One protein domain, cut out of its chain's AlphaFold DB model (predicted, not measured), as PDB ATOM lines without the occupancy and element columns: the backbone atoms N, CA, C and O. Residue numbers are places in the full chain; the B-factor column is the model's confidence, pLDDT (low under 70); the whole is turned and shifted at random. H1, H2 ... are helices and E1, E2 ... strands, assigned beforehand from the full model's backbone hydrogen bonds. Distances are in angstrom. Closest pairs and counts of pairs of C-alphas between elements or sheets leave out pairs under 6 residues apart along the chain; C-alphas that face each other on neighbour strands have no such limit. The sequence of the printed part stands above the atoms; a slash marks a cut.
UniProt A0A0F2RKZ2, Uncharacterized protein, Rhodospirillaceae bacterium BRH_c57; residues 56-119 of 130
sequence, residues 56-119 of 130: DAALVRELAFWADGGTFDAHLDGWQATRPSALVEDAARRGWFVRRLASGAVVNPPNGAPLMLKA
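This is residues 56 to 119 of the 130 residues of an uncharacterized protein of Rhodospirillaceae bacterium BRH_c57 (UniProt A0A0F2RKZ2). Look first for a small sheet of three antiparallel strands, E1, E2 and E3, with two helices, H1 and H2, packed over one of its faces and the other face bare of named helices. Between the two helices a long loop, residues 68 to 83, swings out at one end of the domain, and the C-alpha of its Asp 73 is one of the two farthest apart in the printed part. The printed part has 64 residues, with two named helices and three named strands in the order H1, H2, E1, E2, E3 along the chain; the sheet's order is E1, E2, E3, and the class is mixed, helices and strands. The whole is compact, with a radius of gyration of the C-alphas of 10.9 A, and spans 29 by 26 by 19 A.

Begin with the sheet: find C-alpha 97 at (16.703, -70.084, 104.094), where E1 begins, and go on to its end at residue 101, 13.2 A away. E2, residues 104 to 108, measures 13.7 A, and E3, residues 115 to 118, ends at C-alpha 118, (15.885, -75.743, 88.671). Go back to C-alpha 56 at (22.167, -58.985, 98.663) for H1, residues 56 to 67, 16.1 A long. H2 takes residues 84 to 93 and is 14.2 A long.

E1, E2 and E3 form a meander, each strand the antiparallel neighbour of the one before. Between E1 and E2, a hairpin at 165 degrees, look for N 99 and O 106, 2.9 A apart. Between E2 and E3, a hairpin at 169 degrees, N 115 and O 107 are 2.8 A apart. Both helices are on the same face, giving two layers, helices over a sheet. H2 has a height over the sheet of 9.0 A; it lies over E2 and only just over E1, with 3 of its C-alphas there, and runs slantwise to the strands, at 42 degrees to E2 on the local plane. Its closest C-alphas to E1 are those of Ala 92 and Val 98, 5.7 A apart. H1, at a height of 8.3 A, lies only just over E3, with 3 C-alphas there, and runs along the strands, at 25 degrees to E3 on the local plane; the closest C-alphas are those of Ala 67 and Leu 117, 4.5 A apart. H1 and H2 touch as a helical hairpin, opposite ways at a steep tilt of 39 degrees, closest at the C-alphas of Trp 66 and Pro 84, 6.7 A. In H1 and H2 every O i to N i+4 pair is within hydrogen-bond range.

The two C-alphas farthest apart are those of Asp 73 and Gly 95, 30.3 A. The link from H1 to H2 is long, with 16 residues. The printed part has no cut; its mean pLDDT is 92.7, and no printed residue is under 70.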
ATOM      1  N   ASP A  56      23.422 -58.238  98.518       95.56
ATOM      2  CA  ASP A  56      22.167 -58.985  98.663       95.56
ATOM      3  C   ASP A  56      21.188 -58.681  97.522       95.56
ATOM      4  O   ASP A  56      20.544 -59.588  97.003       95.56
ATOM      5  N   ALA A  57      21.101 -57.424  97.078       95.12
ATOM      6  CA  ALA A  57      20.186 -57.031  96.011       95.12
ATOM      7  C   ALA A  57      20.591 -57.636  94.656       95.12
ATOM      8  O   ALA A  57      19.732 -58.078  93.895       95.12
ATOM      9  N   ALA A  58      21.887 -57.662  94.349       95.69
ATOM     10  CA  ALA A  58      22.434 -58.292  93.159       95.69
ATOM     11  C   ALA A  58      22.256 -59.811  93.205       95.69
ATOM     12  O   ALA A  58      21.786 -60.383  92.228       95.69
ATOM     13  N   LEU A  59      22.515 -60.447  94.352       96.75
ATOM     14  CA  LEU A  59      22.288 -61.879  94.526       96.75
ATOM     15  C   LEU A  59      20.813 -62.252  94.312       96.75
ATOM     16  O   LEU A  59      20.529 -63.237  93.637       96.75
ATOM     17  N   VAL A  60      19.866 -61.451  94.819       96.31
ATOM     18  CA  VAL A  60      18.430 -61.658  94.551       96.31
ATOM     19  C   VAL A  60      18.113 -61.555  93.060       96.31
ATOM     20  O   VAL A  60      17.390 -62.407  92.550       96.31
ATOM     21  N   ARG A  61      18.643 -60.545  92.355       95.38
ATOM     22  CA  ARG A  61      18.404 -60.381  90.909       95.38
ATOM     23  C   ARG A  61      18.929 -61.568  90.106       95.38
ATOM     24  O   ARG A  61      18.205 -62.080  89.259       95.38
ATOM     25  N   GLU A  62      20.137 -62.027  90.418       96.31
ATOM     26  CA  GLU A  62      20.736 -63.201  89.782       96.31
ATOM     27  C   GLU A  62      19.894 -64.456  90.034       96.31
ATOM     28  O   GLU A  62      19.486 -65.145  89.102       96.31
ATOM     29  N   LEU A  63      19.563 -64.740  91.298       96.06
ATOM     30  CA  LEU A  63      18.734 -65.894  91.654       96.06
ATOM     31  C   LEU A  63      17.355 -65.845  90.981       96.06
ATOM     32  O   LEU A  63      16.855 -66.892  90.572       96.06
ATOM     33  N   ALA A  64      16.748 -64.660  90.863       95.62
ATOM     34  CA  ALA A  64      15.459 -64.479  90.202       95.62
ATOM     35  C   ALA A  64      15.552 -64.772  88.700       95.62
ATOM     36  O   ALA A  64      14.750 -65.554  88.196       95.62
ATOM     37  N   PHE A  65      16.576 -64.253  88.014       95.50
ATOM     38  CA  PHE A  65      16.823 -64.560  86.602       95.50
ATOM     39  C   PHE A  65      16.896 -66.074  86.355       95.50
ATOM     40  O   PHE A  65      16.248 -66.601  85.448       95.50
ATOM     41  N   TRP A  66      17.640 -66.798  87.194       94.81
ATOM     42  CA  TRP A  66      17.753 -68.251  87.073       94.81
ATOM     43  C   TRP A  66      16.460 -68.987  87.451       94.81
ATOM     44  O   TRP A  66      16.124 -69.995  86.827       94.81
ATOM     45  N   ALA A  67      15.714 -68.499  88.444       94.69
ATOM     46  CA  ALA A  67      14.419 -69.064  88.828       94.69
ATOM     47  C   ALA A  67      13.360 -68.913  87.719       94.69
ATOM     48  O   ALA A  67      12.555 -69.825  87.512       94.69
ATOM     49  N   ASP A  68      13.424 -67.821  86.955       94.31
ATOM     50  CA  ASP A  68      12.552 -67.544  85.807       94.31
ATOM     51  C   ASP A  68      12.921 -68.364  84.552       94.31
ATOM     52  O   ASP A  68      12.259 -68.270  83.518       94.31
ATOM     53  N   GLY A  69      13.940 -69.227  84.643       91.25
ATOM     54  CA  GLY A  69      14.379 -70.091  83.547       91.25
ATOM     55  C   GLY A  69      15.418 -69.449  82.630       91.25
ATOM     56  O   GLY A  69      15.554 -69.877  81.484       91.25
ATOM     57  N   GLY A  70      16.142 -68.441  83.124       91.19
ATOM     58  CA  GLY A  70      17.267 -67.838  82.423       91.19
ATOM     59  C   GLY A  70      18.316 -68.861  81.973       91.19
ATOM     60  O   GLY A  70      18.506 -69.918  82.579       91.19
ATOM     61  N   THR A  71      19.005 -68.541  80.881       89.94
ATOM     62  CA  THR A  71      20.082 -69.348  80.296       89.94
ATOM     63  C   THR A  71      21.345 -68.504  80.172       89.94
ATOM     64  O   THR A  71      21.271 -67.275  80.175       89.94
ATOM     65  N   PHE A  72      22.508 -69.143  80.017       88.06
ATOM     66  CA  PHE A  72      23.752 -68.409  79.763       88.06
ATOM     67  C   PHE A  72      23.659 -67.536  78.510       88.06
ATOM     68  O   PHE A  72      24.078 -66.389  78.558       88.06
ATOM     69  N   ASP A  73      23.044 -68.023  77.430       88.00
ATOM     70  CA  ASP A  73      22.892 -67.248  76.190       88.00
ATOM     71  C   ASP A  73      22.011 -65.998  76.360       88.00
ATOM     72  O   ASP A  73      22.180 -65.020  75.635       88.00
ATOM     73  N   ALA A  74      21.075 -66.019  77.314       90.00
ATOM     74  CA  ALA A  74      20.204 -64.887  77.626       90.00
ATOM     75  C   ALA A  74      20.789 -63.940  78.692       90.00
ATOM     76  O   ALA A  74      20.257 -62.848  78.895       90.00
ATOM     77  N   HIS A  75      21.850 -64.346  79.394       91.94
ATOM     78  CA  HIS A  75      22.477 -63.542  80.437       91.94
ATOM     79  C   HIS A  75      23.414 -62.492  79.827       91.94
ATOM     80  O   HIS A  75      24.139 -62.781  78.877       91.94
ATOM     81  N   LEU A  76      23.466 -61.282  80.396       89.62
ATOM     82  CA  LEU A  76      24.327 -60.201  79.884       89.62
ATOM     83  C   LEU A  76      25.816 -60.580  79.895       89.62
ATOM     84  O   LEU A  76      26.543 -60.266  78.956       89.62
ATOM     85  N   ASP A  77      26.242 -61.310  80.926       86.62
ATOM     86  CA  ASP A  77      27.609 -61.840  81.045       86.62
ATOM     87  C   ASP A  77      27.833 -63.159  80.281       86.62
ATOM     88  O   ASP A  77      28.921 -63.742  80.326       86.62
ATOM     89  N   GLY A  78      26.818 -63.663  79.574       86.88
ATOM     90  CA  GLY A  78      26.921 -64.885  78.787       86.88
ATOM     91  C   GLY A  78      27.377 -66.090  79.617       86.88
ATOM     92  O   GLY A  78      26.990 -66.286  80.768       86.88
ATOM     93  N   TRP A  79      28.306 -66.863  79.054       81.56
ATOM     94  CA  TRP A  79      28.973 -67.997  79.710       81.56
ATOM     95  C   TRP A  79      29.841 -67.624  80.922       81.56
ATOM     96  O   TRP A  79      30.302 -68.513  81.636       81.56
ATOM     97  N   GLN A  80      30.094 -66.334  81.154       82.75
ATOM     98  CA  GLN A  80      30.829 -65.861  82.330       82.75
ATOM     99  C   GLN A  80      29.909 -65.616  83.532       82.75
ATOM    100  O   GLN A  80      30.411 -65.367  84.629       82.75
ATOM    101  N   ALA A  81      28.587 -65.710  83.344       89.31
ATOM    102  CA  ALA A  81      27.616 -65.541  84.413       89.31
ATOM    103  C   ALA A  81      27.867 -66.515  85.573       89.31
ATOM    104  O   ALA A  81      28.349 -67.643  85.404       89.31
ATOM    105  N   THR A  82      27.522 -66.083  86.783       92.00
ATOM    106  CA  THR A  82      27.712 -66.915  87.969       92.00
ATOM    107  C   THR A  82      26.724 -68.078  87.956       92.00
ATOM    108  O   THR A  82      25.523 -67.888  87.788       92.00
ATOM    109  N   ARG A  83      27.228 -69.302  88.152       91.88
ATOM    110  CA  ARG A  83      26.389 -70.507  88.156       91.88
ATOM    111  C   ARG A  83      25.330 -70.460  89.267       91.88
ATOM    112  O   ARG A  83      25.672 -70.097  90.396       91.88
ATOM    113  N   PRO A  84      24.104 -70.960  89.017       93.69
ATOM    114  CA  PRO A  84      23.052 -71.053  90.029       93.69
ATOM    115  C   PRO A  84      23.488 -71.772  91.304       93.69
ATOM    116  O   PRO A  84      23.159 -71.332  92.400       93.69
ATOM    117  N   SER A  85      24.255 -72.861  91.185       92.94
ATOM    118  CA  SER A  85      24.753 -73.614  92.340       92.94
ATOM    119  C   SER A  85      25.617 -72.757  93.273       92.94
ATOM    120  O   SER A  85      25.421 -72.798  94.487       92.94
ATOM    121  N   ALA A  86      26.498 -71.917  92.722       94.62
ATOM    122  CA  ALA A  86      27.331 -71.002  93.501       94.62
ATOM    123  C   ALA A  86      26.508 -69.891  94.172       94.62
ATOM    124  O   ALA A  86      26.763 -69.558  95.328       94.62
ATOM    125  N   LEU A  87      25.486 -69.361  93.492       96.38
ATOM    126  CA  LEU A  87      24.569 -68.367  94.064       96.38
ATOM    127  C   LEU A  87      23.763 -68.946  95.238       96.38
ATOM    128  O   LEU A  87      23.619 -68.302  96.275       96.38
ATOM    129  N   VAL A  88      23.273 -70.183  95.104       96.25
ATOM    130  CA  VAL A  88      22.545 -70.898  96.165       96.25
ATOM    131  C   VAL A  88      23.441 -71.158  97.379       96.25
ATOM    132  O   VAL A  88      23.000 -71.011  98.520       96.25
ATOM    133  N   GLU A  89      24.700 -71.538  97.156       95.56
ATOM    134  CA  GLU A  89      25.677 -71.718  98.236       95.56
ATOM    135  C   GLU A  89      25.989 -70.408  98.951       95.56
ATOM    136  O   GLU A  89      26.061 -70.384 100.181       95.56
ATOM    137  N   ASP A  90      26.119 -69.314  98.204       97.62
ATOM    138  CA  ASP A  90      26.363 -68.003  98.789       97.62
ATOM    139  C   ASP A  90      25.154 -67.488  99.587       97.62
ATOM    140  O   ASP A  90      25.323 -66.988 100.698       97.62
ATOM    141  N   ALA A  91      23.929 -67.710  99.101       97.00
ATOM    142  CA  ALA A  91      22.707 -67.428  99.855       97.00
ATOM    143  C   ALA A  91      22.674 -68.194 101.192       97.00
ATOM    144  O   ALA A  91      22.409 -67.609 102.244       97.00
ATOM    145  N   ALA A  92      23.015 -69.488 101.179       96.69
ATOM    146  CA  ALA A  92      23.094 -70.290 102.399       96.69
ATOM    147  C   ALA A  92      24.182 -69.765 103.355       96.69
ATOM    148  O   ALA A  92      23.953 -69.661 104.559       96.69
ATOM    149  N   ARG A  93      25.347 -69.370 102.822       96.62
ATOM    150  CA  ARG A  93      26.451 -68.767 103.589       96.62
ATOM    151  C   ARG A  93      26.041 -67.459 104.273       96.62
ATOM    152  O   ARG A  93      26.513 -67.187 105.374       96.62
ATOM    153  N   ARG A  94      25.161 -66.666 103.653       95.50
ATOM    154  CA  ARG A  94      24.583 -65.435 104.230       95.50
ATOM    155  C   ARG A  94      23.496 -65.697 105.278       95.50
ATOM    156  O   ARG A  94      22.983 -64.749 105.863       95.50
ATOM    157  N   GLY A  95      23.138 -66.958 105.523       96.00
ATOM    158  CA  GLY A  95      22.098 -67.340 106.479       96.00
ATOM    159  C   GLY A  95      20.676 -67.246 105.924       96.00
ATOM    160  O   GLY A  95      19.721 -67.269 106.699       96.00
ATOM    161  N   TRP A  96      20.509 -67.142 104.602       96.50
ATOM    162  CA  TRP A  96      19.184 -67.198 103.988       96.50
ATOM    163  C   TRP A  96      18.624 -68.617 104.102       96.50
ATOM    164  O   TRP A  96      19.373 -69.599 104.140       96.50
ATOM    165  N   PHE A  97      17.298 -68.752 104.130       95.94
ATOM    166  CA  PHE A  97      16.703 -70.084 104.094       95.94
ATOM    167  C   PHE A  97      16.927 -70.697 102.709       95.94
ATOM    168  O   PHE A  97      16.446 -70.179 101.701       95.94
ATOM    169  N   VAL A  98      17.642 -71.820 102.678       96.81
ATOM    170  CA  VAL A  98      17.930 -72.587 101.468       96.81
ATOM    171  C   VAL A  98      17.559 -74.043 101.700       96.81
ATOM    172  O   VAL A  98      18.021 -74.672 102.653       96.81
ATOM    173  N   ARG A  99      16.761 -74.608 100.795       95.75
ATOM    174  CA  ARG A  99      16.424 -76.032 100.789       95.75
ATOM    175  C   ARG A  99      16.767 -76.643  99.439       95.75
ATOM    176  O   ARG A  99      16.103 -76.366  98.443       95.75
ATOM    177  N   ARG A 100      17.773 -77.518  99.423       92.88
ATOM    178  CA  ARG A 100      18.095 -78.336  98.247       92.88
ATOM    179  C   ARG A 100      17.055 -79.441  98.063       92.88
ATOM    180  O   ARG A 100      16.571 -80.030  99.029       92.88
ATOM    181  N   LEU A 101      16.714 -79.692  96.809       90.06
ATOM    182  CA  LEU A 101      15.745 -80.673  96.334       90.06
ATOM    183  C   LEU A 101      16.395 -81.496  95.216       90.06
ATOM    184  O   LEU A 101      17.365 -81.060  94.606       90.06
ATOM    185  N   ALA A 102      15.829 -82.659  94.889       84.69
ATOM    186  CA  ALA A 102      16.341 -83.479  93.785       84.69
ATOM    187  C   ALA A 102      16.334 -82.739  92.429       84.69
ATOM    188  O   ALA A 102      17.170 -83.002  91.574       84.69
ATOM    189  N   SER A 103      15.401 -81.801  92.236       84.44
ATOM    190  CA  SER A 103      15.240 -81.022  91.003       84.44
ATOM    191  C   SER A 103      15.912 -79.641  91.027       84.44
ATOM    192  O   SER A 103      15.853 -78.929  90.021       84.44
ATOM    193  N   GLY A 104      16.542 -79.244  92.139       91.38
ATOM    194  CA  GLY A 104      17.187 -77.937  92.279       91.38
ATOM    195  C   GLY A 104      17.210 -77.410  93.716       91.38
ATOM    196  O   GLY A 104      17.558 -78.144  94.638       91.38
ATOM    197  N   ALA A 105      16.859 -76.142  93.939       95.88
ATOM    198  CA  ALA A 105      16.785 -75.571  95.286       95.88
ATOM    199  C   ALA A 105      15.728 -74.473  95.411       95.88
ATOM    200  O   ALA A 105      15.504 -73.699  94.486       95.88
ATOM    201  N   VAL A 106      15.138 -74.381  96.602       96.88
ATOM    202  CA  VAL A 106      14.342 -73.230  97.026       96.88
ATOM    203  C   VAL A 106      15.227 -72.305  97.849       96.88
ATOM    204  O   VAL A 106      15.882 -72.765  98.788       96.88
ATOM    205  N   VAL A 107      15.223 -71.019  97.517       97.75
ATOM    206  CA  VAL A 107      15.926 -69.958  98.246       97.75
ATOM    207  C   VAL A 107      14.913 -68.900  98.664       97.75
ATOM    208  O   VAL A 107      14.206 -68.361  97.816       97.75
ATOM    209  N   ASN A 108      14.852 -68.573  99.955       97.12
ATOM    210  CA  ASN A 108      14.069 -67.438 100.439       97.12
ATOM    211  C   ASN A 108      15.015 -66.265 100.705       97.12
ATOM    212  O   ASN A 108      15.731 -66.293 101.713       97.12
ATOM    213  N   PRO A 109      15.038 -65.244  99.833       94.25
ATOM    214  CA  PRO A 109      15.795 -64.036 100.109       94.25
ATOM    215  C   PRO A 109      15.205 -63.285 101.314       94.25
ATOM    216  O   PRO A 109      14.014 -63.427 101.602       94.25
ATOM    217  N   PRO A 110      16.003 -62.460 102.018       88.06
ATOM    218  CA  PRO A 110      15.559 -61.736 103.210       88.06
ATOM    219  C   PRO A 110      14.407 -60.775 102.899       88.06
ATOM    220  O   PRO A 110      13.544 -60.551 103.741       88.06
ATOM    221  N   ASN A 111      14.378 -60.253 101.670       83.56
ATOM    222  CA  ASN A 111      13.342 -59.371 101.159       83.56
ATOM    223  C   ASN A 111      12.863 -59.922  99.808       83.56
ATOM    224  O   ASN A 111      13.509 -59.690  98.786       83.56
ATOM    225  N   GLY A 112      11.766 -60.680  99.785       83.56
ATOM    226  CA  GLY A 112      11.182 -61.173  98.536       83.56
ATOM    227  C   GLY A 112      10.390 -62.468  98.676       83.56
ATOM    228  O   GLY A 112      10.279 -63.046  99.756       83.56
ATOM    229  N   ALA A 113       9.822 -62.913  97.555       90.94
ATOM    230  CA  ALA A 113       9.161 -64.207  97.470       90.94
ATOM    231  C   ALA A 113      10.195 -65.349  97.384       90.94
ATOM    232  O   ALA A 113      11.294 -65.138  96.865       90.94
ATOM    233  N   PRO A 114       9.850 -66.564  97.850       96.00
ATOM    234  CA  PRO A 114      10.641 -67.766  97.604       96.00
ATOM    235  C   PRO A 114      10.955 -67.964  96.116       96.00
ATOM    236  O   PRO A 114      10.056 -67.920  95.276       96.00
ATOM    237  N   LEU A 115      12.219 -68.242  95.808       97.00
ATOM    238  CA  LEU A 115      12.716 -68.507  94.460       97.00
ATOM    239  C   LEU A 115      12.999 -70.000  94.303       97.00
ATOM    240  O   LEU A 115      13.699 -70.591  95.125       97.00
ATOM    241  N   MET A 116      12.471 -70.614  93.243       96.00
ATOM    242  CA  MET A 116      12.730 -72.014  92.906       96.00
ATOM    243  C   MET A 116      13.699 -72.088  91.729       96.00
ATOM    244  O   MET A 116      13.312 -71.877  90.583       96.00
ATOM    245  N   LEU A 117      14.945 -72.448  92.011       94.25
ATOM    246  CA  LEU A 117      15.960 -72.696  90.999       94.25
ATOM    247  C   LEU A 117      15.899 -74.160  90.573       94.25
ATOM    248  O   LEU A 117      15.865 -75.061  91.414       94.25
ATOM    249  N   LYS A 118      15.899 -74.401  89.264       88.69
ATOM    250  CA  LYS A 118      15.885 -75.743  88.671       88.69
ATOM    251  C   LYS A 118      17.274 -76.092  88.144       88.69
ATOM    252  O   LYS A 118      18.006 -75.207  87.719       88.69
ATOM    253  N   ALA A 119      17.602 -77.382  88.134       79.38
ATOM    254  CA  ALA A 119      18.739 -77.923  87.384       79.38
ATOM    255  C   ALA A 119      20.098 -77.235  87.671       79.38
ATOM    256  O   ALA A 119      20.830 -76.872  86.752       79.38
TER     257      ALA A 119